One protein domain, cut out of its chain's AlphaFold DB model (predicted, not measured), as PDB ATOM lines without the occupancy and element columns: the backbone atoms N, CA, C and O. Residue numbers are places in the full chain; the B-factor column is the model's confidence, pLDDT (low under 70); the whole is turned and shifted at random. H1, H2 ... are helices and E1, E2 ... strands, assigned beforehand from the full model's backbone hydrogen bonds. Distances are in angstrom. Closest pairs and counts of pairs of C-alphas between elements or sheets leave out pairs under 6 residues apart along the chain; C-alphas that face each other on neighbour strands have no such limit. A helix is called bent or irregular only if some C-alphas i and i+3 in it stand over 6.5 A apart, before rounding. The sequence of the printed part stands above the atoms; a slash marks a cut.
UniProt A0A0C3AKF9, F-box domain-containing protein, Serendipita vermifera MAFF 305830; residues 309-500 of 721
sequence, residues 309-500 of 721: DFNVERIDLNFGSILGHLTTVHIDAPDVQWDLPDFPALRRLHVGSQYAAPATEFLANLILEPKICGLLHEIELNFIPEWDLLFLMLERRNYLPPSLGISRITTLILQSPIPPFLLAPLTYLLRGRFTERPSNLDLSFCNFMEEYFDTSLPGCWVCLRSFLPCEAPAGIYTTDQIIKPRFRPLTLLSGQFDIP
ATOM      1  N   ASP A 309      47.272 -20.387  42.589       64.31
ATOM      2  CA  ASP A 309      45.923 -20.404  43.158       64.31
ATOM      3  C   ASP A 309      45.043 -19.226  42.708       64.31
ATOM      4  O   ASP A 309      43.980 -18.986  43.286       64.31
ATOM      5  N   PHE A 310      45.443 -18.475  41.677       55.25
ATOM      6  CA  PHE A 310      44.623 -17.373  41.183       55.25
ATOM      7  C   PHE A 310      43.373 -17.911  40.470       55.25
ATOM      8  O   PHE A 310      43.379 -18.242  39.284       55.25
ATOM      9  N   ASN A 311      42.252 -17.942  41.197       61.97
ATOM     10  CA  ASN A 311      40.955 -17.702  40.574       61.97
ATOM     11  C   ASN A 311      41.093 -16.378  39.821       61.97
ATOM     12  O   ASN A 311      41.213 -15.340  40.458       61.97
ATOM     13  N   VAL A 312      41.163 -16.458  38.491       56.44
ATOM     14  CA  VAL A 312      41.419 -15.334  37.583       56.44
ATOM     15  C   VAL A 312      40.536 -14.142  37.946       56.44
ATOM     16  O   VAL A 312      39.350 -14.112  37.611       56.44
ATOM     17  N   GLU A 313      41.111 -13.170  38.648       62.19
ATOM     18  CA  GLU A 313      40.497 -11.866  38.821       62.19
ATOM     19  C   GLU A 313      40.754 -11.062  37.547       62.19
ATOM     20  O   GLU A 313      41.859 -11.035  37.000       62.19
ATOM     21  N   ARG A 314      39.689 -10.451  37.024       68.88
ATOM     22  CA  ARG A 314      39.764  -9.540  35.884       68.88
ATOM     23  C   ARG A 314      40.621  -8.344  36.276       68.88
ATOM     24  O   ARG A 314      40.302  -7.671  37.255       68.88
ATOM     25  N   ILE A 315      41.649  -8.040  35.487       68.50
ATOM     26  CA  ILE A 315      42.276  -6.721  35.554       68.50
ATOM     27  C   ILE A 315      41.433  -5.814  34.681       68.50
ATOM     28  O   ILE A 315      41.540  -5.819  33.456       68.50
ATOM     29  N   ASP A 316      40.558  -5.064  35.334       70.88
ATOM     30  CA  ASP A 316      39.844  -3.984  34.684       70.88
ATOM     31  C   ASP A 316      40.822  -2.824  34.472       70.88
ATOM     32  O   ASP A 316      41.198  -2.108  35.402       70.88
ATOM     33  N   LEU A 317      41.276  -2.669  33.231       72.62
ATOM     34  CA  LEU A 317      42.182  -1.611  32.802       72.62
ATOM     35  C   LEU A 317      41.437  -0.286  32.592       72.62
ATOM     36  O   LEU A 317      41.719   0.448  31.648       72.62
ATOM     37  N   ASN A 318      40.479   0.062  33.446       74.50
ATOM     38  CA  ASN A 318      39.758   1.324  33.344       74.50
ATOM     39  C   ASN A 318      40.631   2.500  33.819       74.50
ATOM     40  O   ASN A 318      40.498   3.010  34.930       74.50
ATOM     41  N   PHE A 319      41.537   2.954  32.950       71.88
ATOM     42  CA  PHE A 319      42.468   4.063  33.199       71.88
ATOM     43  C   PHE A 319      41.814   5.459  33.199       71.88
ATOM     44  O   PHE A 319      42.515   6.473  33.099       71.88
ATOM     45  N   GLY A 320      40.479   5.540  33.252       76.56
ATOM     46  CA  GLY A 320      39.740   6.798  33.291       76.56
ATOM     47  C   GLY A 320      40.212   7.802  32.230       76.56
ATOM     48  O   GLY A 320      40.261   7.512  31.036       76.56
ATOM     49  N   SER A 321      40.580   9.007  32.671       77.00
ATOM     50  CA  SER A 321      40.996  10.105  31.782       77.00
ATOM     51  C   SER A 321      42.399   9.958  31.166       77.00
ATOM     52  O   SER A 321      42.706  10.639  30.185       77.00
ATOM     53  N   ILE A 322      43.247   9.062  31.687       78.44
ATOM     54  CA  ILE A 322      44.660   8.928  31.277       78.44
ATOM     55  C   ILE A 322      44.789   8.342  29.858       78.44
ATOM     56  O   ILE A 322      45.764   8.600  29.146       78.44
ATOM     57  N   LEU A 323      43.769   7.605  29.410       82.19
ATOM     58  CA  LEU A 323      43.707   6.933  28.107       82.19
ATOM     59  C   LEU A 323      44.008   7.858  26.915       82.19
ATOM     60  O   LEU A 323      44.542   7.409  25.901       82.19
ATOM     61  N   GLY A 324      43.704   9.154  27.041       88.75
ATOM     62  CA  GLY A 324      43.852  10.141  25.970       88.75
ATOM     63  C   GLY A 324      45.293  10.419  25.521       88.75
ATOM     64  O   GLY A 324      45.490  10.905  24.407       88.75
ATOM     65  N   HIS A 325      46.296  10.122  26.353       92.75
ATOM     66  CA  HIS A 325      47.701  10.485  26.098       92.75
ATOM     67  C   HIS A 325      48.650   9.289  25.973       92.75
ATOM     68  O   HIS A 325      49.773   9.445  25.481       92.75
ATOM     69  N   LEU A 326      48.197   8.096  26.361       95.44
ATOM     70  CA  LEU A 326      49.002   6.884  26.306       95.44
ATOM     71  C   LEU A 326      49.310   6.504  24.858       95.44
ATOM     72  O   LEU A 326      48.428   6.184  24.069       95.44
ATOM     73  N   THR A 327      50.597   6.522  24.521       97.19
ATOM     74  CA  THR A 327      51.106   6.128  23.199       97.19
ATOM     75  C   THR A 327      51.691   4.723  23.199       97.19
ATOM     76  O   THR A 327      51.693   4.065  22.159       97.19
ATOM     77  N   THR A 328      52.190   4.273  24.351       97.25
ATOM     78  CA  THR A 328      52.800   2.958  24.543       97.25
ATOM     79  C   THR A 328      52.229   2.322  25.799       97.25
ATOM     80  O   THR A 328      52.266   2.924  26.873       97.25
ATOM     81  N   VAL A 329      51.737   1.098  25.666       94.94
ATOM     82  CA  VAL A 329      51.301   0.269  26.789       94.94
ATOM     83  C   VAL A 329      52.067  -1.043  26.722       94.94
ATOM     84  O   VAL A 329      52.148  -1.667  25.670       94.94
ATOM     85  N   HIS A 330      52.671  -1.436  27.833       94.94
ATOM     86  CA  HIS A 330      53.354  -2.708  28.014       94.94
ATOM     87  C   HIS A 330      52.678  -3.411  29.176       94.94
ATOM     88  O   HIS A 330      52.685  -2.898  30.289       94.94
ATOM     89  N   ILE A 331      52.119  -4.585  28.944       91.31
ATOM     90  CA  ILE A 331      51.465  -5.359  29.991       91.31
ATOM     91  C   ILE A 331      52.063  -6.756  29.968       91.31
ATOM     92  O   ILE A 331      52.042  -7.407  28.933       91.31
ATOM     93  N   ASP A 332      52.622  -7.185  31.090       90.56
ATOM     94  CA  ASP A 332      53.181  -8.518  31.286       90.56
ATOM     95  C   ASP A 332      52.430  -9.198  32.431       90.56
ATOM     96  O   ASP A 332      52.717  -8.976  33.609       90.56
ATOM     97  N   ALA A 333      51.374  -9.924  32.077       84.44
ATOM     98  CA  ALA A 333      50.390 -10.393  33.035       84.44
ATOM     99  C   ALA A 333      49.928 -11.828  32.711       84.44
ATOM    100  O   ALA A 333      49.348 -12.067  31.643       84.44
ATOM    101  N   PRO A 334      50.179 -12.809  33.599       77.38
ATOM    102  CA  PRO A 334      49.654 -14.157  33.435       77.38
ATOM    103  C   PRO A 334      48.144 -14.184  33.694       77.38
ATOM    104  O   PRO A 334      47.657 -13.549  34.622       77.38
ATOM    105  N   ASP A 335      47.414 -14.939  32.872       72.19
ATOM    106  CA  ASP A 335      46.010 -15.322  33.096       72.19
ATOM    107  C   ASP A 335      44.985 -14.188  33.250       72.19
ATOM    108  O   ASP A 335      43.875 -14.417  33.714       72.19
ATOM    109  N   VAL A 336      45.304 -12.975  32.806       68.19
ATOM    110  CA  VAL A 336      44.389 -11.833  32.899       68.19
ATOM    111  C   VAL A 336      43.326 -11.886  31.810       68.19
ATOM    112  O   VAL A 336      43.643 -12.005  30.629       68.19
ATOM    113  N   GLN A 337      42.061 -11.751  32.214       73.00
ATOM    114  CA  GLN A 337      40.978 -11.473  31.275       73.00
ATOM    115  C   GLN A 337      41.056 -10.028  30.796       73.00
ATOM    116  O   GLN A 337      41.154  -9.108  31.611       73.00
ATOM    117  N   TRP A 338      41.008  -9.848  29.481       72.44
ATOM    118  CA  TRP A 338      41.230  -8.556  28.844       72.44
ATOM    119  C   TRP A 338      39.911  -7.855  28.557       72.44
ATOM    120  O   TRP A 338      39.165  -8.277  27.677       72.44
ATOM    121  N   ASP A 339      39.682  -6.731  29.231       76.44
ATOM    122  CA  ASP A 339      38.759  -5.700  28.765       76.44
ATOM    123  C   ASP A 339      39.605  -4.498  28.332       76.44
ATOM    124  O   ASP A 339      40.186  -3.793  29.161       76.44
ATOM    125  N   LEU A 340      39.826  -4.366  27.021       79.19
ATOM    126  CA  LEU A 340      40.726  -3.352  26.482       79.19
ATOM    127  C   LEU A 340      39.924  -2.056  26.300       79.19
ATOM    128  O   LEU A 340      39.107  -1.993  25.378       79.19
ATOM    129  N   PRO A 341      40.139  -1.012  27.120       85.12
ATOM    130  CA  PRO A 341      39.434   0.247  26.919       85.12
ATOM    131  C   PRO A 341      39.862   0.889  25.594       85.12
ATOM    132  O   PRO A 341      40.900   0.559  25.010       85.12
ATOM    133  N   ASP A 342      39.087   1.863  25.118       86.88
ATOM    134  CA  ASP A 342      39.500   2.635  23.952       86.88
ATOM    135  C   ASP A 342      40.668   3.568  24.309       86.88
ATOM    136  O   ASP A 342      40.504   4.548  25.038       86.88
ATOM    137  N   PHE A 343      41.861   3.263  23.790       91.62
ATOM    138  CA  PHE A 343      43.031   4.133  23.887       91.62
ATOM    139  C   PHE A 343      43.195   4.947  22.589       91.62
ATOM    140  O   PHE A 343      43.897   4.513  21.665       91.62
ATOM    141  N   PRO A 344      42.615   6.155  22.479       93.81
ATOM    142  CA  PRO A 344      42.572   6.895  21.215       93.81
ATOM    143  C   PRO A 344      43.960   7.295  20.693       93.81
ATOM    144  O   PRO A 344      44.127   7.510  19.494       93.81
ATOM    145  N   ALA A 345      44.963   7.391  21.573       96.06
ATOM    146  CA  ALA A 345      46.332   7.774  21.232       96.06
ATOM    147  C   ALA A 345      47.321   6.597  21.140       96.06
ATOM    148  O   ALA A 345      48.485   6.823  20.784       96.06
ATOM    149  N   LEU A 346      46.889   5.364  21.439       96.88
ATOM    150  CA  LEU A 346      47.790   4.216  21.526       96.88
ATOM    151  C   LEU A 346      48.377   3.890  20.162       96.88
ATOM    152  O   LEU A 346      47.662   3.769  19.175       96.88
ATOM    153  N   ARG A 347      49.700   3.745  20.118       97.69
ATOM    154  CA  ARG A 347      50.478   3.471  18.904       97.69
ATOM    155  C   ARG A 347      51.205   2.142  18.977       97.69
ATOM    156  O   ARG A 347      51.297   1.457  17.959       97.69
ATOM    157  N   ARG A 348      51.697   1.810  20.172       97.88
ATOM    158  CA  ARG A 348      52.461   0.603  20.475       97.88
ATOM    159  C   ARG A 348      51.826  -0.143  21.629       97.88
ATOM    160  O   ARG A 348      51.556   0.456  22.672       97.88
ATOM    161  N   LEU A 349      51.649  -1.440  21.455       95.31
ATOM    162  CA  LEU A 349      51.157  -2.319  22.498       95.31
ATOM    163  C   LEU A 349      52.079  -3.525  22.620       95.31
ATOM    164  O   LEU A 349      52.238  -4.275  21.662       95.31
ATOM    165  N   HIS A 350      52.661  -3.710  23.798       95.25
ATOM    166  CA  HIS A 350      53.367  -4.926  24.161       95.25
ATOM    167  C   HIS A 350      52.512  -5.743  25.123       95.25
ATOM    168  O   HIS A 350      52.081  -5.232  26.160       95.25
ATOM    169  N   VAL A 351      52.296  -7.008  24.783       92.06
ATOM    170  CA  VAL A 351      51.581  -7.972  25.612       92.06
ATOM    171  C   VAL A 351      52.501  -9.156  25.871       92.06
ATOM    172  O   VAL A 351      52.799  -9.940  24.972       92.06
ATOM    173  N   GLY A 352      52.953  -9.275  27.111       89.81
ATOM    174  CA  GLY A 352      53.627 -10.446  27.641       89.81
ATOM    175  C   GLY A 352      52.668 -11.296  28.448       89.81
ATOM    176  O   GLY A 352      51.820 -10.797  29.190       89.81
ATOM    177  N   SER A 353      52.785 -12.602  28.264       83.69
ATOM    178  CA  SER A 353      52.167 -13.549  29.167       83.69
ATOM    179  C   SER A 353      52.991 -14.820  29.160       83.69
ATOM    180  O   SER A 353      53.291 -15.380  28.109       83.69
ATOM    181  N   GLN A 354      53.342 -15.295  30.349       73.69
ATOM    182  CA  GLN A 354      54.011 -16.587  30.492       73.69
ATOM    183  C   GLN A 354      53.097 -17.749  30.068       73.69
ATOM    184  O   GLN A 354      53.582 -18.835  29.752       73.69
ATOM    185  N   TYR A 355      51.781 -17.513  30.019       69.81
ATOM    186  CA  TYR A 355      50.773 -18.472  29.589       69.81
ATOM    187  C   TYR A 355      50.088 -17.990  28.313       69.81
ATOM    188  O   TYR A 355      49.845 -16.808  28.111       69.81
ATOM    189  N   ALA A 356      49.736 -18.913  27.426       60.06
ATOM    190  CA  ALA A 356      49.281 -18.555  26.087       60.06
ATOM    191  C   ALA A 356      47.747 -18.438  25.930       60.06
ATOM    192  O   ALA A 356      47.269 -18.346  24.804       60.06
ATOM    193  N   ALA A 357      46.972 -18.472  27.022       61.09
ATOM    194  CA  ALA A 357      45.505 -18.333  27.001       61.09
ATOM    195  C   ALA A 357      44.982 -16.870  26.992       61.09
ATOM    196  O   ALA A 357      44.033 -16.599  26.258       61.09
ATOM    197  N   PRO A 358      45.577 -15.900  27.722       61.78
ATOM    198  CA  PRO A 358      45.101 -14.500  27.755       61.78
ATOM    199  C   PRO A 358      45.173 -13.788  26.400       61.78
ATOM    200  O   PRO A 358      44.356 -12.933  26.066       61.78
ATOM    201  N   ALA A 359      46.154 -14.191  25.598       68.44
ATOM    202  CA  ALA A 359      46.391 -13.747  24.235       68.44
ATOM    203  C   ALA A 359      45.157 -13.800  23.322       68.44
ATOM    204  O   ALA A 359      44.933 -12.911  22.500       68.44
ATOM    205  N   THR A 360      44.386 -14.877  23.457       79.56
ATOM    206  CA  THR A 360      43.253 -15.225  22.599       79.56
ATOM    207  C   THR A 360      42.125 -14.212  22.760       79.56
ATOM    208  O   THR A 360      41.581 -13.732  21.768       79.56
ATOM    209  N   GLU A 361      41.818 -13.823  23.999       82.06
ATOM    210  CA  GLU A 361      40.778 -12.832  24.297       82.06
ATOM    211  C   GLU A 361      41.174 -11.441  23.795       82.06
ATOM    212  O   GLU A 361      40.376 -10.766  23.147       82.06
ATOM    213  N   PHE A 362      42.437 -11.049  23.985       86.50
ATOM    214  CA  PHE A 362      42.955  -9.790  23.453       86.50
ATOM    215  C   PHE A 362      42.822  -9.704  21.920       86.50
ATOM    216  O   PHE A 362      42.288  -8.724  21.391       86.50
ATOM    217  N   LEU A 363      43.271 -10.734  21.194       90.81
ATOM    218  CA  LEU A 363      43.140 -10.777  19.734       90.81
ATOM    219  C   LEU A 363      41.666 -10.804  19.309       90.81
ATOM    220  O   LEU A 363      41.299 -10.113  18.358       90.81
ATOM    221  N   ALA A 364      40.815 -11.541  20.030       89.56
ATOM    222  CA  ALA A 364      39.377 -11.578  19.789       89.56
ATOM    223  C   ALA A 364      38.727 -10.197  19.949       89.56
ATOM    224  O   ALA A 364      37.975  -9.787  19.066       89.56
ATOM    225  N   ASN A 365      39.068  -9.434  20.988       88.06
ATOM    226  CA  ASN A 365      38.551  -8.077  21.186       88.06
ATOM    227  C   ASN A 365      38.910  -7.156  20.012       88.06
ATOM    228  O   ASN A 365      38.052  -6.434  19.510       88.06
ATOM    229  N   LEU A 366      40.139  -7.236  19.489       91.44
ATOM    230  CA  LEU A 366      40.536  -6.467  18.301       91.44
ATOM    231  C   LEU A 366      39.860  -6.942  16.999       91.44
ATOM    232  O   LEU A 366      39.715  -6.146  16.069       91.44
ATOM    233  N   ILE A 367      39.440  -8.210  16.911       92.38
ATOM    234  CA  ILE A 367      38.625  -8.723  15.794       92.38
ATOM    235  C   ILE A 367      37.198  -8.171  15.877       92.38
ATOM    236  O   ILE A 367      36.651  -7.714  14.867       92.38
ATOM    237  N   LEU A 368      36.588  -8.240  17.062       88.88
ATOM    238  CA  LEU A 368      35.206  -7.826  17.302       88.88
ATOM    239  C   LEU A 368      35.061  -6.302  17.186       88.88
ATOM    240  O   LEU A 368      34.141  -5.814  16.521       88.88
ATOM    241  N   GLU A 369      36.014  -5.554  17.738       91.50
ATOM    242  CA  GLU A 369      36.005  -4.096  17.806       91.50
ATOM    243  C   GLU A 369      37.321  -3.484  17.289       91.50
ATOM    244  O   GLU A 369      38.100  -2.894  18.037       91.50
ATOM    245  N   PRO A 370      37.571  -3.513  15.967       91.81
ATOM    246  CA  PRO A 370      38.827  -3.024  15.384       91.81
ATOM    247  C   PRO A 370      39.041  -1.508  15.532       91.81
ATOM    248  O   PRO A 370      40.110  -1.001  15.191       91.81
ATOM    249  N   LYS A 371      38.019  -0.776  16.001       93.00
ATOM    250  CA  LYS A 371      38.096   0.652  16.331       93.00
ATOM    251  C   LYS A 371      38.816   0.909  17.650       93.00
ATOM    252  O   LYS A 371      39.380   1.991  17.790       93.00
ATOM    253  N   ILE A 372      38.813  -0.063  18.565       90.75
ATOM    254  CA  ILE A 372      39.543   0.047  19.823       90.75
ATOM    255  C   ILE A 372      41.013   0.298  19.489       90.75
ATOM    256  O   ILE A 372      41.625  -0.397  18.662       90.75
ATOM    257  N   CYS A 373      41.566   1.335  20.118       93.62
ATOM    258  CA  CYS A 373      42.930   1.787  19.873       93.62
ATOM    259  C   CYS A 373      43.167   2.166  18.408       93.62
ATOM    260  O   CYS A 373      44.112   1.670  17.800       93.62
ATOM    261  N   GLY A 374      42.322   3.002  17.799       95.19
ATOM    262  CA  GLY A 374      42.363   3.301  16.359       95.19
ATOM    263  C   GLY A 374      43.742   3.681  15.789       95.19
ATOM    264  O   GLY A 374      44.012   3.386  14.631       95.19
ATOM    265  N   LEU A 375      44.665   4.249  16.573       97.00
ATOM    266  CA  LEU A 375      46.019   4.622  16.120       97.00
ATOM    267  C   LEU A 375      47.101   3.533  16.293       97.00
ATOM    268  O   LEU A 375      48.267   3.758  15.937       97.00
ATOM    269  N   LEU A 376      46.729   2.358  16.811       97.62
ATOM    270  CA  LEU A 376      47.644   1.242  17.040       97.62
ATOM    271  C   LEU A 376      48.175   0.742  15.695       97.62
ATOM    272  O   LEU A 376      47.386   0.435  14.797       97.62
ATOM    273  N   HIS A 377      49.502   0.676  15.566       97.44
ATOM    274  CA  HIS A 377      50.190   0.217  14.353       97.44
ATOM    275  C   HIS A 377      51.365  -0.733  14.627       97.44
ATOM    276  O   HIS A 377      51.942  -1.275  13.679       97.44
ATOM    277  N   GLU A 378      51.715  -0.939  15.897       98.31
ATOM    278  CA  GLU A 378      52.793  -1.815  16.345       98.31
ATOM    279  C   GLU A 378      52.301  -2.669  17.519       98.31
ATOM    280  O   GLU A 378      51.810  -2.138  18.518       98.31
ATOM    281  N   ILE A 379      52.413  -3.990  17.371       97.06
ATOM    282  CA  ILE A 379      52.056  -4.974  18.395       97.06
ATOM    283  C   ILE A 379      53.274  -5.859  18.652       97.06
ATOM    284  O   ILE A 379      53.835  -6.434  17.720       97.06
ATOM    285  N   GLU A 380      53.662  -5.993  19.911       96.56
ATOM    286  CA  GLU A 380      54.672  -6.944  20.367       96.56
ATOM    287  C   GLU A 380      53.991  -7.997  21.243       96.56
ATOM    288  O   GLU A 380      53.361  -7.663  22.246       96.56
ATOM    289  N   LEU A 381      54.087  -9.266  20.850       94.06
ATOM    290  CA  LEU A 381      53.548 -10.399  21.594       94.06
ATOM    291  C   LEU A 381      54.713 -11.223  22.140       94.06
ATOM    292  O   LEU A 381      55.423 -11.917  21.405       94.06
ATOM    293  N   ASN A 382      54.888 -11.172  23.453       91.56
ATOM    294  CA  ASN A 382      55.813 -12.022  24.187       91.56
ATOM    295  C   ASN A 382      55.111 -13.332  24.601       91.56
ATOM    296  O   ASN A 382      55.006 -13.672  25.775       91.56
ATOM    297  N   PHE A 383      54.540 -14.016  23.604       88.88
ATOM    298  CA  PHE A 383      53.965 -15.363  23.668       88.88
ATOM    299  C   PHE A 383      53.706 -15.882  22.238       88.88
ATOM    300  O   PHE A 383      53.843 -15.141  21.262       88.88
ATOM    301  N   ILE A 384      53.314 -17.153  22.096       90.06
ATOM    302  CA  ILE A 384      52.879 -17.728  20.810       90.06
ATOM    303  C   ILE A 384      51.377 -17.468  20.629       90.06
ATOM    304  O   ILE A 384      50.579 -18.050  21.376       90.06
ATOM    305  N   PRO A 385      50.965 -16.603  19.685       92.75
ATOM    306  CA  PRO A 385      49.553 -16.331  19.462       92.75
ATOM    307  C   PRO A 385      48.840 -17.558  18.891       92.75
ATOM    308  O   PRO A 385      49.451 -18.421  18.264       92.75
ATOM    309  N   GLU A 386      47.522 -17.614  19.058       91.62
ATOM    310  CA  GLU A 386      46.697 -18.449  18.184       91.62
ATOM    311  C   GLU A 386      46.742 -17.859  16.772       91.62
ATOM    312  O   GLU A 386      46.352 -16.709  16.545       91.62
ATOM    313  N   TRP A 387      47.304 -18.620  15.831       93.81
ATOM    314  CA  TRP A 387      47.599 -18.115  14.496       93.81
ATOM    315  C   TRP A 387      46.324 -17.717  13.753       93.81
ATOM    316  O   TRP A 387      46.279 -16.636  13.173       93.81
ATOM    317  N   ASP A 388      45.261 -18.517  13.815       93.56
ATOM    318  CA  ASP A 388      43.963 -18.182  13.218       93.56
ATOM    319  C   ASP A 388      43.423 -16.831  13.712       93.56
ATOM    320  O   ASP A 388      42.994 -16.012  12.895       93.56
ATOM    321  N   LEU A 389      43.514 -16.550  15.015       93.25
ATOM    322  CA  LEU A 389      43.106 -15.268  15.596       93.25
ATOM    323  C   LEU A 389      44.007 -14.112  15.181       93.25
ATOM    324  O   LEU A 389      43.506 -13.046  14.828       93.25
ATOM    325  N   LEU A 390      45.325 -14.303  15.184       95.69
ATOM    326  CA  LEU A 390      46.256 -13.268  14.741       95.69
ATOM    327  C   LEU A 390      45.977 -12.878  13.282       95.69
ATOM    328  O   LEU A 390      45.879 -11.693  12.963       95.69
ATOM    329  N   PHE A 391      45.803 -13.869  12.406       95.75
ATOM    330  CA  PHE A 391      45.478 -13.652  11.000       95.75
ATOM    331  C   PHE A 391      44.126 -12.952  10.832       95.75
ATOM    332  O   PHE A 391      44.050 -11.955  10.114       95.75
ATOM    333  N   LEU A 392      43.081 -13.415  11.524       93.94
ATOM    334  CA  LEU A 392      41.762 -12.777  11.503       93.94
ATOM    335  C   LEU A 392      41.815 -11.322  11.981       93.94
ATOM    336  O   LEU A 392      41.205 -10.458  11.352       93.94
ATOM    337  N   MET A 393      42.555 -11.038  13.055       96.12
ATOM    338  CA  MET A 393      42.728  -9.689  13.599       96.12
ATOM    339  C   MET A 393      43.409  -8.775  12.581       96.12
ATOM    340  O   MET A 393      42.884  -7.703  12.262       96.12
ATOM    341  N   LEU A 394      44.534  -9.216  12.012       96.62
ATOM    342  CA  LEU A 394      45.278  -8.451  11.011       96.62
ATOM    343  C   LEU A 394      44.442  -8.207   9.751       96.62
ATOM    344  O   LEU A 394      44.392  -7.077   9.275       96.62
ATOM    345  N   GLU A 395      43.749  -9.221   9.228       94.69
ATOM    346  CA  GLU A 395      42.857  -9.082   8.070       94.69
ATOM    347  C   GLU A 395      41.729  -8.094   8.350       94.69
ATOM    348  O   GLU A 395      41.496  -7.157   7.581       94.69
ATOM    349  N   ARG A 396      41.033  -8.282   9.475       92.81
ATOM    350  CA  ARG A 396      39.896  -7.450   9.853       92.81
ATOM    351  C   ARG A 396      40.308  -5.997   9.997       92.81
ATOM    352  O   ARG A 396      39.566  -5.132   9.541       92.81
ATOM    353  N   ARG A 397      41.458  -5.729  10.615       94.62
ATOM    354  CA  ARG A 397      41.933  -4.378  10.912       94.62
ATOM    355  C   ARG A 397      42.621  -3.718   9.719       94.62
ATOM    356  O   ARG A 397      42.279  -2.589   9.376       94.62
ATOM    357  N   ASN A 398      43.540  -4.404   9.041       96.00
ATOM    358  CA  ASN A 398      44.354  -3.799   7.980       96.00
ATOM    359  C   ASN A 398      43.577  -3.542   6.681       96.00
ATOM    360  O   ASN A 398      43.974  -2.667   5.901       96.00
ATOM    361  N   TYR A 399      42.471  -4.258   6.451       91.50
ATOM    362  CA  TYR A 399      41.594  -4.040   5.295       91.50
ATOM    363  C   TYR A 399      40.473  -3.033   5.537       91.50
ATOM    364  O   TYR A 399      39.721  -2.727   4.607       91.50
ATOM    365  N   LEU A 400      40.345  -2.484   6.746       89.00
ATOM    366  CA  LEU A 400      39.426  -1.374   6.954       89.00
ATOM    367  C   LEU A 400      39.921  -0.130   6.205       89.00
ATOM    368  O   LEU A 400      41.127   0.125   6.129       89.00
ATOM    369  N   PRO A 401      39.001   0.654   5.622       88.19
ATOM    370  CA  PRO A 401      39.377   1.870   4.927       88.19
ATOM    371  C   PRO A 401      39.955   2.892   5.924       88.19
ATOM    372  O   PRO A 401      39.363   3.102   6.988       88.19
ATOM    373  N   PRO A 402      41.051   3.599   5.574       86.19
ATOM    374  CA  PRO A 402      41.654   4.619   6.440       86.19
ATOM    375  C   PRO A 402      40.695   5.746   6.854       86.19
ATOM    376  O   PRO A 402      40.914   6.404   7.867       86.19
ATOM    377  N   SER A 403      39.607   5.957   6.103       90.38
ATOM    378  CA  SER A 403      38.559   6.938   6.415       90.38
ATOM    379  C   SER A 403      37.836   6.681   7.740       90.38
ATOM    380  O   SER A 403      37.184   7.586   8.253       90.38
ATOM    381  N   LEU A 404      37.959   5.480   8.315       92.06
ATOM    382  CA  LEU A 404      37.422   5.151   9.636       92.06
ATOM    383  C   LEU A 404      38.338   5.578  10.793       92.06
ATOM    384  O   LEU A 404      37.999   5.319  11.942       92.06
ATOM    385  N   GLY A 405      39.490   6.199  10.509       93.88
ATOM    386  CA  GLY A 405      40.459   6.604  11.533       93.88
ATOM    387  C   GLY A 405      41.220   5.433  12.164       93.88
ATOM    388  O   GLY A 405      41.820   5.598  13.221       93.88
ATOM    389  N   ILE A 406      41.191   4.258  11.527       95.94
ATOM    390  CA  ILE A 406      41.867   3.045  11.995       95.94
ATOM    391  C   ILE A 406      43.187   2.898  11.235       95.94
ATOM    392  O   ILE A 406      43.216   2.790  10.008       95.94
ATOM    393  N   SER A 407      44.284   2.898  11.979       96.00
ATOM    394  CA  SER A 407      45.634   2.641  11.500       96.00
ATOM    395  C   SER A 407      45.847   1.145  11.304       96.00
ATOM    396  O   SER A 407      45.363   0.312  12.076       96.00
ATOM    397  N   ARG A 408      46.596   0.814  10.253       96.62
ATOM    398  CA  ARG A 408      47.021  -0.558   9.980       96.62
ATOM    399  C   ARG A 408      48.106  -0.969  10.969       96.62
ATOM    400  O   ARG A 408      48.989  -0.171  11.274       96.62
ATOM    401  N   ILE A 409      48.087  -2.229  11.382       98.06
ATOM    402  CA  ILE A 409      49.229  -2.866  12.034       98.06
ATOM    403  C   ILE A 409      50.299  -3.102  10.972       98.06
ATOM    404  O   ILE A 409      50.080  -3.836  10.008       98.06
ATOM    405  N   THR A 410      51.435  -2.437  11.146       97.75
ATOM    406  CA  THR A 410      52.583  -2.464  10.223       97.75
ATOM    407  C   THR A 410      53.780  -3.199  10.806       97.75
ATOM    408  O   THR A 410      54.574  -3.762  10.057       97.75
ATOM    409  N   THR A 411      53.869  -3.242  12.135       98.19
ATOM    410  CA  THR A 411      54.944  -3.906  12.862       98.19
ATOM    411  C   THR A 411      54.335  -4.939  13.797       98.19
ATOM    412  O   THR A 411      53.485  -4.612  14.626       98.19
ATOM    413  N   LEU A 412      54.779  -6.183  13.652       97.50
ATOM    414  CA  LEU A 412      54.470  -7.277  14.558       97.50
ATOM    415  C   LEU A 412      55.797  -7.837  15.065       97.50
ATOM    416  O   LEU A 412      56.633  -8.245  14.260       97.50
ATOM    417  N   ILE A 413      55.989  -7.837  16.377       97.12
ATOM    418  CA  ILE A 413      57.163  -8.415  17.026       97.12
ATOM    419  C   ILE A 413      56.679  -9.637  17.804       97.12
ATOM    420  O   ILE A 413      55.762  -9.533  18.614       97.12
ATOM    421  N   LEU A 414      57.261 -10.800  17.529       94.19
ATOM    422  CA  LEU A 414      56.943 -12.056  18.202       94.19
ATOM    423  C   LEU A 414      58.220 -12.571  18.861       94.19
ATOM    424  O   LEU A 414      59.281 -12.535  18.240       94.19
ATOM    425  N   GLN A 415      58.128 -13.064  20.096       89.00
ATOM    426  CA  GLN A 415      59.272 -13.741  20.724       89.00
ATOM    427  C   GLN A 415      59.502 -15.160  20.194       89.00
ATOM    428  O   GLN A 415      60.598 -15.699  20.331       89.00
ATOM    429  N   SER A 416      58.483 -15.766  19.583       86.44
ATOM    430  CA  SER A 416      58.594 -17.079  18.951       86.44
ATOM    431  C   SER A 416      59.000 -16.962  17.478       86.44
ATOM    432  O   SER A 416      58.638 -15.983  16.814       86.44
ATOM    433  N   PRO A 417      59.732 -17.954  16.935       89.38
ATOM    434  CA  PRO A 417      60.010 -17.996  15.509       89.38
ATOM    435  C   PRO A 417      58.703 -18.195  14.735       89.38
ATOM    436  O   PRO A 417      57.816 -18.939  15.152       89.38
ATOM    437  N   ILE A 418      58.595 -17.534  13.586       93.88
ATOM    438  CA  ILE A 418      57.433 -17.653  12.704       93.88
ATOM    439  C   ILE A 418      57.632 -18.876  11.803       93.88
ATOM    440  O   ILE A 418      58.688 -18.971  11.171       93.88
ATOM    441  N   PRO A 419      56.635 -19.765  11.654       93.62
ATOM    442  CA  PRO A 419      56.684 -20.828  10.660       93.62
ATOM    443  C   PRO A 419      57.035 -20.308   9.274       93.62
ATOM    444  O   PRO A 419      56.400 -19.349   8.815       93.62
ATOM    445  N   PRO A 420      57.953 -20.966   8.547       93.12
ATOM    446  CA  PRO A 420      58.310 -20.548   7.195       93.12
ATOM    447  C   PRO A 420      57.089 -20.376   6.276       93.12
ATOM    448  O   PRO A 420      57.006 -19.400   5.532       93.12
ATOM    449  N   PHE A 421      56.088 -21.259   6.394       94.69
ATOM    450  CA  PHE A 421      54.860 -21.196   5.594       94.69
ATOM    451  C   PHE A 421      53.900 -20.055   5.989       94.69
ATOM    452  O   PHE A 421      53.031 -19.694   5.196       94.69
ATOM    453  N   LEU A 422      54.052 -19.456   7.178       96.00
ATOM    454  CA  LEU A 422      53.258 -18.307   7.645       96.00
ATOM    455  C   LEU A 422      53.966 -16.965   7.456       96.00
ATOM    456  O   LEU A 422      53.300 -15.929   7.404       96.00
ATOM    457  N   LEU A 423      55.293 -16.967   7.311       95.69
ATOM    458  CA  LEU A 423      56.092 -15.748   7.208       95.69
ATOM    459  C   LEU A 423      55.682 -14.875   6.017       95.69
ATOM    460  O   LEU A 423      55.472 -13.668   6.173       95.69
ATOM    461  N   ALA A 424      55.541 -15.474   4.831       95.38
ATOM    462  CA  ALA A 424      55.122 -14.749   3.635       95.38
ATOM    463  C   ALA A 424      53.696 -14.176   3.787       95.38
ATOM    464  O   ALA A 424      53.545 -12.959   3.633       95.38
ATOM    465  N   PRO A 425      52.674 -14.970   4.174       96.44
ATOM    466  CA  PRO A 425      51.344 -14.437   4.445       96.44
ATOM    467  C   PRO A 425      51.308 -13.290   5.469       96.44
ATOM    468  O   PRO A 425      50.709 -12.245   5.205       96.44
ATOM    469  N   LEU A 426      51.994 -13.419   6.608       96.94
ATOM    470  CA  LEU A 426      52.050 -12.354   7.619       96.94
ATOM    471  C   LEU A 426      52.698 -11.083   7.069       96.94
ATOM    472  O   LEU A 426      52.166  -9.985   7.237       96.94
ATOM    473  N   THR A 427      53.813 -11.225   6.351       96.62
ATOM    474  CA  THR A 427      54.511 -10.089   5.736       96.62
ATOM    475  C   THR A 427      53.617  -9.355   4.737       96.62
ATOM    476  O   THR A 427      53.618  -8.122   4.689       96.62
ATOM    477  N   TYR A 428      52.827 -10.083   3.944       94.62
ATOM    478  CA  TYR A 428      51.866  -9.474   3.027       94.62
ATOM    479  C   TYR A 428      50.754  -8.731   3.769       94.62
ATOM    480  O   TYR A 428      50.486  -7.574   3.434       94.62
ATOM    481  N   LEU A 429      50.181  -9.324   4.819       95.12
ATOM    482  CA  LEU A 429      49.137  -8.686   5.628       95.12
ATOM    483  C   LEU A 429      49.608  -7.400   6.308       95.12
ATOM    484  O   LEU A 429      48.895  -6.394   6.277       95.12
ATOM    485  N   LEU A 430      50.820  -7.390   6.867       96.12
ATOM    486  CA  LEU A 430      51.419  -6.198   7.486       96.12
ATOM    487  C   LEU A 430      51.701  -5.090   6.461       96.12
ATOM    488  O   LEU A 430      51.613  -3.902   6.770       96.12
ATOM    489  N   ARG A 431      51.958  -5.458   5.200       93.81
ATOM    490  CA  ARG A 431      52.055  -4.518   4.068       93.81
ATOM    491  C   ARG A 431      50.688  -4.074   3.532       93.81
ATOM    492  O   ARG A 431      50.635  -3.325   2.556       93.81
ATOM    493  N   GLY A 432      49.589  -4.527   4.137       89.50
ATOM    494  CA  GLY A 432      48.225  -4.262   3.679       89.50
ATOM    495  C   GLY A 432      47.909  -4.908   2.330       89.50
ATOM    496  O   GLY A 432      47.114  -4.356   1.569       89.50
ATOM    497  N   ARG A 433      48.566  -6.026   2.004       88.56
ATOM    498  CA  ARG A 433      48.340  -6.807   0.785       88.56
ATOM    499  C   ARG A 433      47.568  -8.077   1.101       88.56
ATOM    500  O   ARG A 433      47.762  -8.689   2.147       88.56
ATOM    501  N   PHE A 434      46.747  -8.479   0.139       83.44
ATOM    502  CA  PHE A 434      46.075  -9.763   0.179       83.44
ATOM    503  C   PHE A 434      47.058 -10.918  -0.045       83.44
ATOM    504  O   PHE A 434      47.996 -10.790  -0.829       83.44
ATOM    505  N   THR A 435      46.842 -12.043   0.636       87.62
ATOM    506  CA  THR A 435      47.669 -13.249   0.518       87.62
ATOM    507  C   THR A 435      46.815 -14.499   0.652       87.62
ATOM    508  O   THR A 435      45.842 -14.525   1.404       87.62
ATOM    509  N   GLU A 436      47.199 -15.558  -0.052       89.44
ATOM    510  CA  GLU A 436      46.729 -16.895   0.301       89.44
ATOM    511  C   GLU A 436      47.396 -17.323   1.608       89.44
ATOM    512  O   GLU A 436      48.546 -16.967   1.877       89.44
ATOM    513  N   ARG A 437      46.647 -18.037   2.444       92.75
ATOM    514  CA  ARG A 437      47.113 -18.601   3.708       92.75
ATOM    515  C   ARG A 437      46.328 -19.880   4.009       92.75
ATOM    516  O   ARG A 437      45.259 -20.059   3.413       92.75
ATOM    517  N   PRO A 438      46.809 -20.731   4.930       93.81
ATOM    518  CA  PRO A 438      46.043 -21.881   5.397       93.81
ATOM    519  C   PRO A 438      44.683 -21.464   5.967       93.81
ATOM    520  O   PRO A 438      44.481 -20.308   6.375       93.81
ATOM    521  N   SER A 439      43.733 -22.399   5.973       91.88
ATOM    522  CA  SER A 439      42.393 -22.116   6.473       91.88
ATOM    523  C   SER A 439      42.428 -21.794   7.969       91.88
ATOM    524  O   SER A 439      43.365 -22.146   8.680       91.88
ATOM    525  N   ASN A 440      41.393 -21.119   8.478       88.94
ATOM    526  CA  ASN A 440      41.289 -20.893   9.923       88.94
ATOM    527  C   ASN A 440      41.283 -22.211  10.702       88.94
ATOM    528  O   ASN A 440      41.801 -22.236  11.804       88.94
ATOM    529  N   LEU A 441      40.722 -23.283  10.128       87.81
ATOM    530  CA  LEU A 441      40.762 -24.601  10.745       87.81
ATOM    531  C   LEU A 441      42.214 -25.079  10.852       87.81
ATOM    532  O   LEU A 441      42.653 -25.356  11.957       87.81
ATOM    533  N   ASP A 442      42.982 -25.042   9.759       90.25
ATOM    534  CA  ASP A 442      44.390 -25.480   9.743       90.25
ATOM    535  C   ASP A 442      45.276 -24.703  10.731       90.25
ATOM    536  O   ASP A 442      46.225 -25.251  11.281       90.25
ATOM    537  N   LEU A 443      44.970 -23.419  10.952       91.06
ATOM    538  CA  LEU A 443      45.703 -22.541  11.872       91.06
ATOM    539  C   LEU A 443      45.207 -22.609  13.322       91.06
ATOM    540  O   LEU A 443      45.879 -22.089  14.214       91.06
ATOM    541  N   SER A 444      44.031 -23.189  13.557       86.62
ATOM    542  CA  SER A 444      43.397 -23.202  14.871       86.62
ATOM    543  C   SER A 444      43.996 -24.282  15.753       86.62
ATOM    544  O   SER A 444      44.199 -25.417  15.317       86.62
ATOM    545  N   PHE A 445      44.162 -23.959  17.037       82.31
ATOM    546  CA  PHE A 445      44.590 -24.914  18.059       82.31
ATOM    547  C   PHE A 445      43.736 -26.188  18.086       82.31
ATOM    548  O   PHE A 445      44.234 -27.262  18.398       82.31
ATOM    549  N   CYS A 446      42.453 -26.099  17.723       79.81
ATOM    550  CA  CYS A 446      41.553 -27.254  17.694       79.81
ATOM    551  C   CYS A 446      41.945 -28.318  16.689       79.81
ATOM    552  O   CYS A 446      41.724 -29.493  16.953       79.81
ATOM    553  N   ASN A 447      42.464 -27.901  15.539       85.06
ATOM    554  CA  ASN A 447      42.738 -28.817  14.445       85.06
ATOM    555  C   ASN A 447      43.943 -29.703  14.731       85.06
ATOM    556  O   ASN A 447      43.983 -30.812  14.230       85.06
ATOM    557  N   PHE A 448      44.877 -29.223  15.556       80.44
ATOM    558  CA  PHE A 448      46.030 -30.000  15.998       80.44
ATOM    559  C   PHE A 448      45.954 -30.392  17.483       80.44
ATOM    560  O   PHE A 448      46.962 -30.728  18.105       80.44
ATOM    561  N   MET A 449      44.766 -30.299  18.098       79.81
ATOM    562  CA  MET A 449      44.583 -30.606  19.521       79.81
ATOM    563  C   MET A 449      44.759 -32.104  19.800       79.81
ATOM    564  O   MET A 449      45.200 -32.473  20.884       79.81
ATOM    565  N   GLU A 450      44.412 -32.975  18.853       81.12
ATOM    566  CA  GLU A 450      44.593 -34.420  19.024       81.12
ATOM    567  C   GLU A 450      46.086 -34.773  19.021       81.12
ATOM    568  O   GLU A 450      46.564 -35.435  19.942       81.12
ATOM    569  N   GLU A 451      46.839 -34.213  18.075       78.25
ATOM    570  CA  GLU A 451      48.297 -34.297  17.974       78.25
ATOM    571  C   GLU A 451      48.984 -33.688  19.198       78.25
ATOM    572  O   GLU A 451      49.983 -34.207  19.685       78.25
ATOM    573  N   TYR A 452      48.420 -32.613  19.748       72.75
ATOM    574  CA  TYR A 452      48.914 -31.967  20.959       72.75
ATOM    575  C   TYR A 452      48.928 -32.902  22.180       72.75
ATOM    576  O   TYR A 452      49.791 -32.763  23.049       72.75
ATOM    577  N   PHE A 453      47.982 -33.842  22.270       76.19
ATOM    578  CA  PHE A 453      47.935 -34.838  23.345       76.19
ATOM    579  C   PHE A 453      48.613 -36.163  22.976       76.19
ATOM    580  O   PHE A 453      48.729 -37.047  23.832       76.19
ATOM    581  N   ASP A 454      49.093 -36.309  21.742       79.69
ATOM    582  CA  ASP A 454      49.812 -37.494  21.310       79.69
ATOM    583  C   ASP A 454      51.284 -37.421  21.731       79.69
ATOM    584  O   ASP A 454      52.157 -36.905  21.040       79.69
ATOM    585  N   THR A 455      51.571 -38.008  22.891       79.38
ATOM    586  CA  THR A 455      52.934 -38.118  23.438       79.38
ATOM    587  C   THR A 455      53.900 -38.922  22.559       79.38
ATOM    588  O   THR A 455      55.098 -38.929  22.836       79.38
ATOM    589  N   SER A 456      53.399 -39.629  21.535       82.06
ATOM    590  CA  SER A 456      54.233 -40.335  20.562       82.06
ATOM    591  C   SER A 456      54.781 -39.419  19.468       82.06
ATOM    592  O   SER A 456      55.761 -39.785  18.813       82.06
ATOM    593  N   LEU A 457      54.202 -38.227  19.292       79.75
ATOM    594  CA  LEU A 457      54.697 -37.240  18.345       79.75
ATOM    595  C   LEU A 457      55.893 -36.470  18.938       79.75
ATOM    596  O   LEU A 457      55.860 -36.054  20.101       79.75
ATOM    597  N   PRO A 458      56.968 -36.264  18.156       80.00
ATOM    598  CA  PRO A 458      58.056 -35.381  18.551       80.00
ATOM    599  C   PRO A 458      57.589 -33.919  18.508       80.00
ATOM    600  O   PRO A 458      56.843 -33.518  17.614       80.00
ATOM    601  N   GLY A 459      58.042 -33.111  19.465       82.00
ATOM    602  CA  GLY A 459      57.767 -31.680  19.521       82.00
ATOM    603  C   GLY A 459      57.461 -31.215  20.936       82.00
ATOM    604  O   GLY A 459      56.487 -31.643  21.552       82.00
ATOM    605  N   CYS A 460      58.254 -30.276  21.462       84.75
ATOM    606  CA  CYS A 460      57.860 -29.604  22.697       84.75
ATOM    607  C   CYS A 460      56.612 -28.735  22.462       84.75
ATOM    608  O   CYS A 460      56.334 -28.292  21.346       84.75
ATOM    609  N   TRP A 461      55.898 -28.423  23.544       79.31
ATOM    610  CA  TRP A 461      54.681 -27.607  23.522       79.31
ATOM    611  C   TRP A 461      54.822 -26.285  22.746       79.31
ATOM    612  O   TRP A 461      53.955 -25.918  21.953       79.31
ATOM    613  N   VAL A 462      55.943 -25.589  22.959       83.88
ATOM    614  CA  VAL A 462      56.279 -24.324  22.289       83.88
ATOM    615  C   VAL A 462      56.360 -24.532  20.775       83.88
ATOM    616  O   VAL A 462      55.817 -23.738  20.014       83.88
ATOM    617  N   CYS A 463      57.005 -25.613  20.333       87.38
ATOM    618  CA  CYS A 463      57.219 -25.904  18.919       87.38
ATOM    619  C   CYS A 463      55.929 -26.364  18.232       87.38
ATOM    620  O   CYS A 463      55.595 -25.816  17.188       87.38
ATOM    621  N   LEU A 464      55.138 -27.244  18.863       84.75
ATOM    622  CA  LEU A 464      53.826 -27.660  18.346       84.75
ATOM    623  C   LEU A 464      52.894 -26.460  18.131       84.75
ATOM    624  O   LEU A 464      52.357 -26.282  17.041       84.75
ATOM    625  N   ARG A 465      52.762 -25.572  19.127       82.88
ATOM    626  CA  ARG A 465      51.958 -24.340  18.989       82.88
ATOM    627  C   ARG A 465      52.525 -23.358  17.974       82.88
ATOM    628  O   ARG A 465      51.778 -22.602  17.358       82.88
ATOM    629  N   SER A 466      53.843 -23.342  17.830       87.69
ATOM    630  CA  SER A 466      54.502 -22.513  16.832       87.69
ATOM    631  C   SER A 466      54.516 -23.171  15.462       87.69
ATOM    632  O   SER A 466      55.102 -22.561  14.600       87.69
ATOM    633  N   PHE A 467      53.940 -24.359  15.229       89.94
ATOM    634  CA  PHE A 467      54.098 -25.136  13.986       89.94
ATOM    635  C   PHE A 467      55.560 -25.318  13.535       89.94
ATOM    636  O   PHE A 467      55.866 -25.304  12.340       89.94
ATOM    637  N   LEU A 468      56.473 -25.459  14.492       88.88
ATOM    638  CA  LEU A 468      57.885 -25.721  14.244       88.88
ATOM    639  C   LEU A 468      58.207 -27.169  14.626       88.88
ATOM    640  O   LEU A 468      57.711 -27.653  15.646       88.88
ATOM    641  N   PRO A 469      59.038 -27.872  13.844       88.00
ATOM    642  CA  PRO A 469      59.517 -29.190  14.227       88.00
ATOM    643  C   PRO A 469      60.492 -29.082  15.404       88.00
ATOM    644  O   PRO A 469      61.255 -28.122  15.517       88.00
ATOM    645  N   CYS A 470      60.477 -30.073  16.292       88.31
ATOM    646  CA  CYS A 470      61.418 -30.180  17.403       88.31
ATOM    647  C   CYS A 470      61.526 -31.642  17.841       88.31
ATOM    648  O   CYS A 470      60.519 -32.334  17.926       88.31
ATOM    649  N   GLU A 471      62.740 -32.112  18.125       86.88
ATOM    650  CA  GLU A 471      62.978 -33.499  18.549       86.88
ATOM    651  C   GLU A 471      62.681 -33.745  20.032       86.88
ATOM    652  O   GLU A 471      62.622 -34.894  20.473       86.88
ATOM    653  N   ALA A 472      62.512 -32.682  20.824       82.44
ATOM    654  CA  ALA A 472      62.175 -32.840  22.228       82.44
ATOM    655  C   ALA A 472      60.822 -33.564  22.331       82.44
ATOM    656  O   ALA A 472      59.869 -33.149  21.664       82.44
ATOM    657  N   PRO A 473      60.708 -34.623  23.151       74.31
ATOM    658  CA  PRO A 473      59.427 -35.278  23.357       74.31
ATOM    659  C   PRO A 473      58.425 -34.253  23.885       74.31
ATOM    660  O   PRO A 473      58.813 -33.329  24.612       74.31
ATOM    661  N   ALA A 474      57.147 -34.416  23.539       71.94
ATOM    662  CA  ALA A 474      56.072 -33.642  24.138       71.94
ATOM    663  C   ALA A 474      56.099 -33.879  25.657       71.94
ATOM    664  O   ALA A 474      55.592 -34.876  26.170       71.94
ATOM    665  N   GLY A 475      56.795 -33.000  26.381       63.50
ATOM    666  CA  GLY A 475      56.908 -33.076  27.824       63.50
ATOM    667  C   GLY A 475      55.511 -32.950  28.396       63.50
ATOM    668  O   GLY A 475      54.907 -31.880  28.308       63.50
ATOM    669  N   ILE A 476      54.983 -34.039  28.953       57.00
ATOM    670  CA  ILE A 476      53.744 -33.992  29.718       57.00
ATOM    671  C   ILE A 476      54.064 -33.130  30.937       57.00
ATOM    672  O   ILE A 476      54.644 -33.611  31.911       57.00
ATOM    673  N   TYR A 477      53.722 -31.841  30.883       56.62
ATOM    674  CA  TYR A 477      53.544 -31.068  32.103       56.62
ATOM    675  C   TYR A 477      52.569 -31.887  32.945       56.62
ATOM    676  O   TYR A 477      51.468 -32.196  32.486       56.62
ATOM    677  N   THR A 478      53.019 -32.355  34.113       50.25
ATOM    678  CA  THR A 478      52.226 -33.212  35.007       50.25
ATOM    679  C   THR A 478      50.819 -32.645  35.120       50.25
ATOM    680  O   THR A 478      50.684 -31.430  35.196       50.25
ATOM    681  N   THR A 479      49.786 -33.483  35.128       49.91
ATOM    682  CA  THR A 479      48.363 -33.102  35.051       49.91
ATOM    683  C   THR A 479      47.940 -31.990  36.024       49.91
ATOM    684  O   THR A 479      47.006 -31.255  35.724       49.91
ATOM    685  N   ASP A 480      48.665 -31.807  37.130       51.06
ATOM    686  CA  ASP A 480      48.484 -30.722  38.109       51.06
ATOM    687  C   ASP A 480      48.961 -29.330  37.619       51.06
ATOM    688  O   ASP A 480      48.690 -28.313  38.250       51.06
ATOM    689  N   GLN A 481      49.692 -29.269  36.502       51.12
ATOM    690  CA  GLN A 481      50.190 -28.062  35.821       51.12
ATOM    691  C   GLN A 481      49.404 -27.752  34.542       51.12
ATOM    692  O   GLN A 481      49.470 -26.637  34.028       51.12
ATOM    693  N   ILE A 482      48.629 -28.717  34.037       51.22
ATOM    694  CA  ILE A 482      47.664 -28.473  32.970       51.22
ATOM    695  C   ILE A 482      46.444 -27.846  33.641       51.22
ATOM    696  O   ILE A 482      45.472 -28.527  33.972       51.22
ATOM    697  N   ILE A 483      46.482 -26.523  33.842       48.25
ATOM    698  CA  ILE A 483      45.251 -25.740  33.976       48.25
ATOM    699  C   ILE A 483      44.400 -26.187  32.795       48.25
ATOM    700  O   ILE A 483      44.821 -25.972  31.658       48.25
ATOM    701  N   LYS A 484      43.277 -26.885  33.048       43.19
ATOM    702  CA  LYS A 484      42.355 -27.330  31.994       43.19
ATOM    703  C   LYS A 484      42.180 -26.144  31.061       43.19
ATOM    704  O   LYS A 484      41.579 -25.158  31.503       43.19
ATOM    705  N   PRO A 485      42.737 -26.196  29.842       43.19
ATOM    706  CA  PRO A 485      42.783 -25.024  29.009       43.19
ATOM    707  C   PRO A 485      41.321 -24.636  28.780       43.19
ATOM    708  O   PRO A 485      40.567 -25.405  28.185       43.19
ATOM    709  N   ARG A 486      40.866 -23.488  29.303       43.84
ATOM    710  CA  ARG A 486      39.525 -22.952  29.006       43.84
ATOM    711  C   ARG A 486      39.531 -22.383  27.582       43.84
ATOM    712  O   ARG A 486      39.117 -21.256  27.355       43.84
ATOM    713  N   PHE A 487      40.038 -23.151  26.625       43.09
ATOM    714  CA  PHE A 487      40.048 -22.792  25.221       43.09
ATOM    715  C   PHE A 487      38.635 -23.031  24.717       43.09
ATOM    716  O   PHE A 487      38.133 -24.156  24.709       43.09
ATOM    717  N   ARG A 488      37.959 -21.940  24.367       46.44
ATOM    718  CA  ARG A 488      36.689 -21.977  23.656       46.44
ATOM    719  C   ARG A 488      36.957 -21.461  22.246       46.44
ATOM    720  O   ARG A 488      37.146 -20.261  22.078       46.44
ATOM    721  N   PRO A 489      36.999 -22.350  21.252       45.09
ATOM    722  CA  PRO A 489      37.174 -21.976  19.852       45.09
ATOM    723  C   PRO A 489      36.078 -20.999  19.429       45.09
ATOM    724  O   PRO A 489      34.924 -21.197  19.811       45.09
ATOM    725  N   LEU A 490      36.382 -20.007  18.583       44.25
ATOM    726  CA  LEU A 490      35.352 -19.141  17.974       44.25
ATOM    727  C   LEU A 490      34.251 -19.947  17.268       44.25
ATOM    728  O   LEU A 490      33.091 -19.549  17.273       44.25
ATOM    729  N   THR A 491      34.586 -21.120  16.731       40.66
ATOM    730  CA  THR A 491      33.635 -22.064  16.127       40.66
ATOM    731  C   THR A 491      32.692 -22.734  17.138       40.66
ATOM    732  O   THR A 491      31.587 -23.119  16.762       40.66
ATOM    733  N   LEU A 492      33.068 -22.828  18.420       40.00
ATOM    734  CA  LEU A 492      32.233 -23.335  19.523       40.00
ATOM    735  C   LEU A 492      31.588 -22.212  20.364       40.00
ATOM    736  O   LEU A 492      30.822 -22.501  21.283       40.00
ATOM    737  N   LEU A 493      31.843 -20.935  20.051       43.69
ATOM    738  CA  LEU A 493      31.220 -19.778  20.717       43.69
ATOM    739  C   LEU A 493      29.757 -19.525  20.299       43.69
ATOM    740  O   LEU A 493      29.110 -18.637  20.850       43.69
ATOM    741  N   SER A 494      29.193 -20.355  19.418       40.72
ATOM    742  CA  SER A 494      27.813 -20.270  18.913       40.72
ATOM    743  C   SER A 494      26.705 -20.437  19.968       40.72
ATOM    744  O   SER A 494      25.538 -20.232  19.645       40.72
ATOM    745  N   GLY A 495      27.035 -20.788  21.218       39.44
ATOM    746  CA  GLY A 495      26.045 -21.041  22.272       39.44
ATOM    747  C   GLY A 495      25.972 -20.030  23.423       39.44
ATOM    748  O   GLY A 495      25.064 -20.159  24.241       39.44
ATOM    749  N   GLN A 496      26.907 -19.076  23.562       41.50
ATOM    750  CA  GLN A 496      26.961 -18.256  24.792       41.50
ATOM    751  C   GLN A 496      27.474 -16.816  24.653       41.50
ATOM    752  O   GLN A 496      27.291 -16.042  25.587       41.50
ATOM    753  N   PHE A 497      28.084 -16.443  23.526       45.50
ATOM    754  CA  PHE A 497      28.404 -15.049  23.222       45.50
ATOM    755  C   PHE A 497      27.608 -14.630  21.991       45.50
ATOM    756  O   PHE A 497      27.704 -15.271  20.943       45.50
ATOM    757  N   ASP A 498      26.831 -13.556  22.119       51.84
ATOM    758  CA  ASP A 498      26.170 -12.905  20.993       51.84
ATOM    759  C   ASP A 498      27.249 -12.278  20.103       51.84
ATOM    760  O   ASP A 498      27.611 -11.114  20.268       51.84
ATOM    761  N   ILE A 499      27.825 -13.067  19.187       60.47
ATOM    762  CA  ILE A 499      28.735 -12.544  18.165       60.47
ATOM    763  C   ILE A 499      27.962 -11.447  17.420       60.47
ATOM    764  O   ILE A 499      26.921 -11.747  16.822       60.47
ATOM    765  N   PRO A 500      28.449 -10.194  17.430       70.94
ATOM    766  CA  PRO A 500      27.749  -9.091  16.796       70.94
ATOM    767  C   PRO A 500      27.438  -9.397  15.324       70.94
ATOM    768  O   PRO A 500      28.287  -9.912  14.590       70.94
TER     769      PRO A 500
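What this domain is: This is residues 309 to 500 of the 721 residues of the protein "F-box domain-containing protein" of Serendipita vermifera MAFF 305830 (UniProt A0A0C3AKF9). A four-stranded parallel sheet stands as a wall, one face bare; set off from the other face are H2 and H3, which run back against the strands' direction, and H4 follows in a bent row beyond the E4 edge. Past the ends of the strands a loop-rich lobe holds H6 and H7, with H5 between it and H3, while H1 sits at the opposite end; residues 478 to 484 stand free on the long link to H8, and residues 492 to 498, of which 492 to 495 belong to H8, stick out on the helix side. The printed part has 192 residues with eight named helices and four named strands, in the order H1 E1 E2 H2 E3 H3 E4 H4 H5 H6 H7 H8; the sheet order is E1 E2 E3 E4. The class is mixed, helices and strands, though under half of the residues, 59 in helices and 19 in strands, are in named elements. The whole is compact, with a radius of gyration of the C-alphas of 17.1 A and spans of 51 by 42 by 33 A.

Where its parts are: The printed part begins at Asp 309, with its C-alpha at (45.923, -20.404, 43.158). H1, residues 320 to 324, begins at C-alpha 320 at (39.740, 6.798, 33.291); it is only just irregular, with C-alphas 320 and 323 6.53 A apart. E1 is residues 328 to 332, 13.3 A long, and E2 is residues 348 to 352, 13.2 A. H2, residues 358 to 368, measures 15.9 A. E3 is residues 378 to 382, 13.2 A, H3 is residues 387 to 398, 16.1 A, and E4 is residues 411 to 414, 9.9 A. H4, residues 420 to 430, measures 15.9 A and is only just irregular, with C-alphas 421 and 424 6.7 A apart. The short helices H5, H6 and H7 are residues 440 to 443, 449 to 453 and 461 to 465. H8, residues 490 to 495, is irregular, with C-alphas 492 and 495 7.1 A apart, and ends at C-alpha 495 at (26.045, -21.041, 22.272).

How they stand to each other: E1 and E2 are parallel at 4 degrees, with N 331 and O 350 2.9 A apart, within hydrogen-bond range. E2 and E3 are parallel at 9 degrees, with N 380 and O 349 at 2.8 A. E3 and E4 are parallel at 2 degrees, with N 381 and O 413 at 2.8 A. E2, H2, E3 and E3, H3, E4 are strand-helix-strand units, two parallel neighbour strands with a helix between, each with a right-handed crossover. H2 only grazes the sheet with residues 358 to 362, and H4 only grazes it with residues 426 to 430; H3 is not on it. The hub is H3, touching three helices. H2 touches it at a shallow tilt of 34 degrees, only just short of steep, the same way; the closest C-alphas are those of Ile 367 and Met 393, 4.8 A. H4 touches H3 at a shallow tilt of 21 degrees, the same way, with C-alphas 394 and 429 closest at 6.6 A. H5 touches H3 at residues 387 to 388 alone; the closest C-alphas, 388 and 443, are 4.9 A apart. H6 and H7 are close but not clearly touching, with C-alphas 452 and 464 closest at 7.0 A. H1 and H8 touch no helix and are not on the sheet. Every O i to N i+4 pair is within hydrogen-bond range in H2, H3, H6 and H7; the counts are 5 of 7 in H4, 0 of 1 in H1 and 0 of 2 in H8, where O i to N i+3 gives 0 of 2 and 1 of 3, and H5 is too short for an i+4 pair.

The domain as a whole: The two C-alphas farthest apart, those of Ser 321 and Ser 456, are 53.3 A apart. The printed part has no cut. The links E1 to E2, H3 to E4 and H7 to H8 are long, with 15, 12 and 24 residues. Residues 315 to 316 make a short parallel pairing with residues 338 to 339. The mean pLDDT of the printed part is 81.7; residues 309 to 315, 336, 355 to 359 and 475 to 499 are under 70, and H8 has a mean of 41.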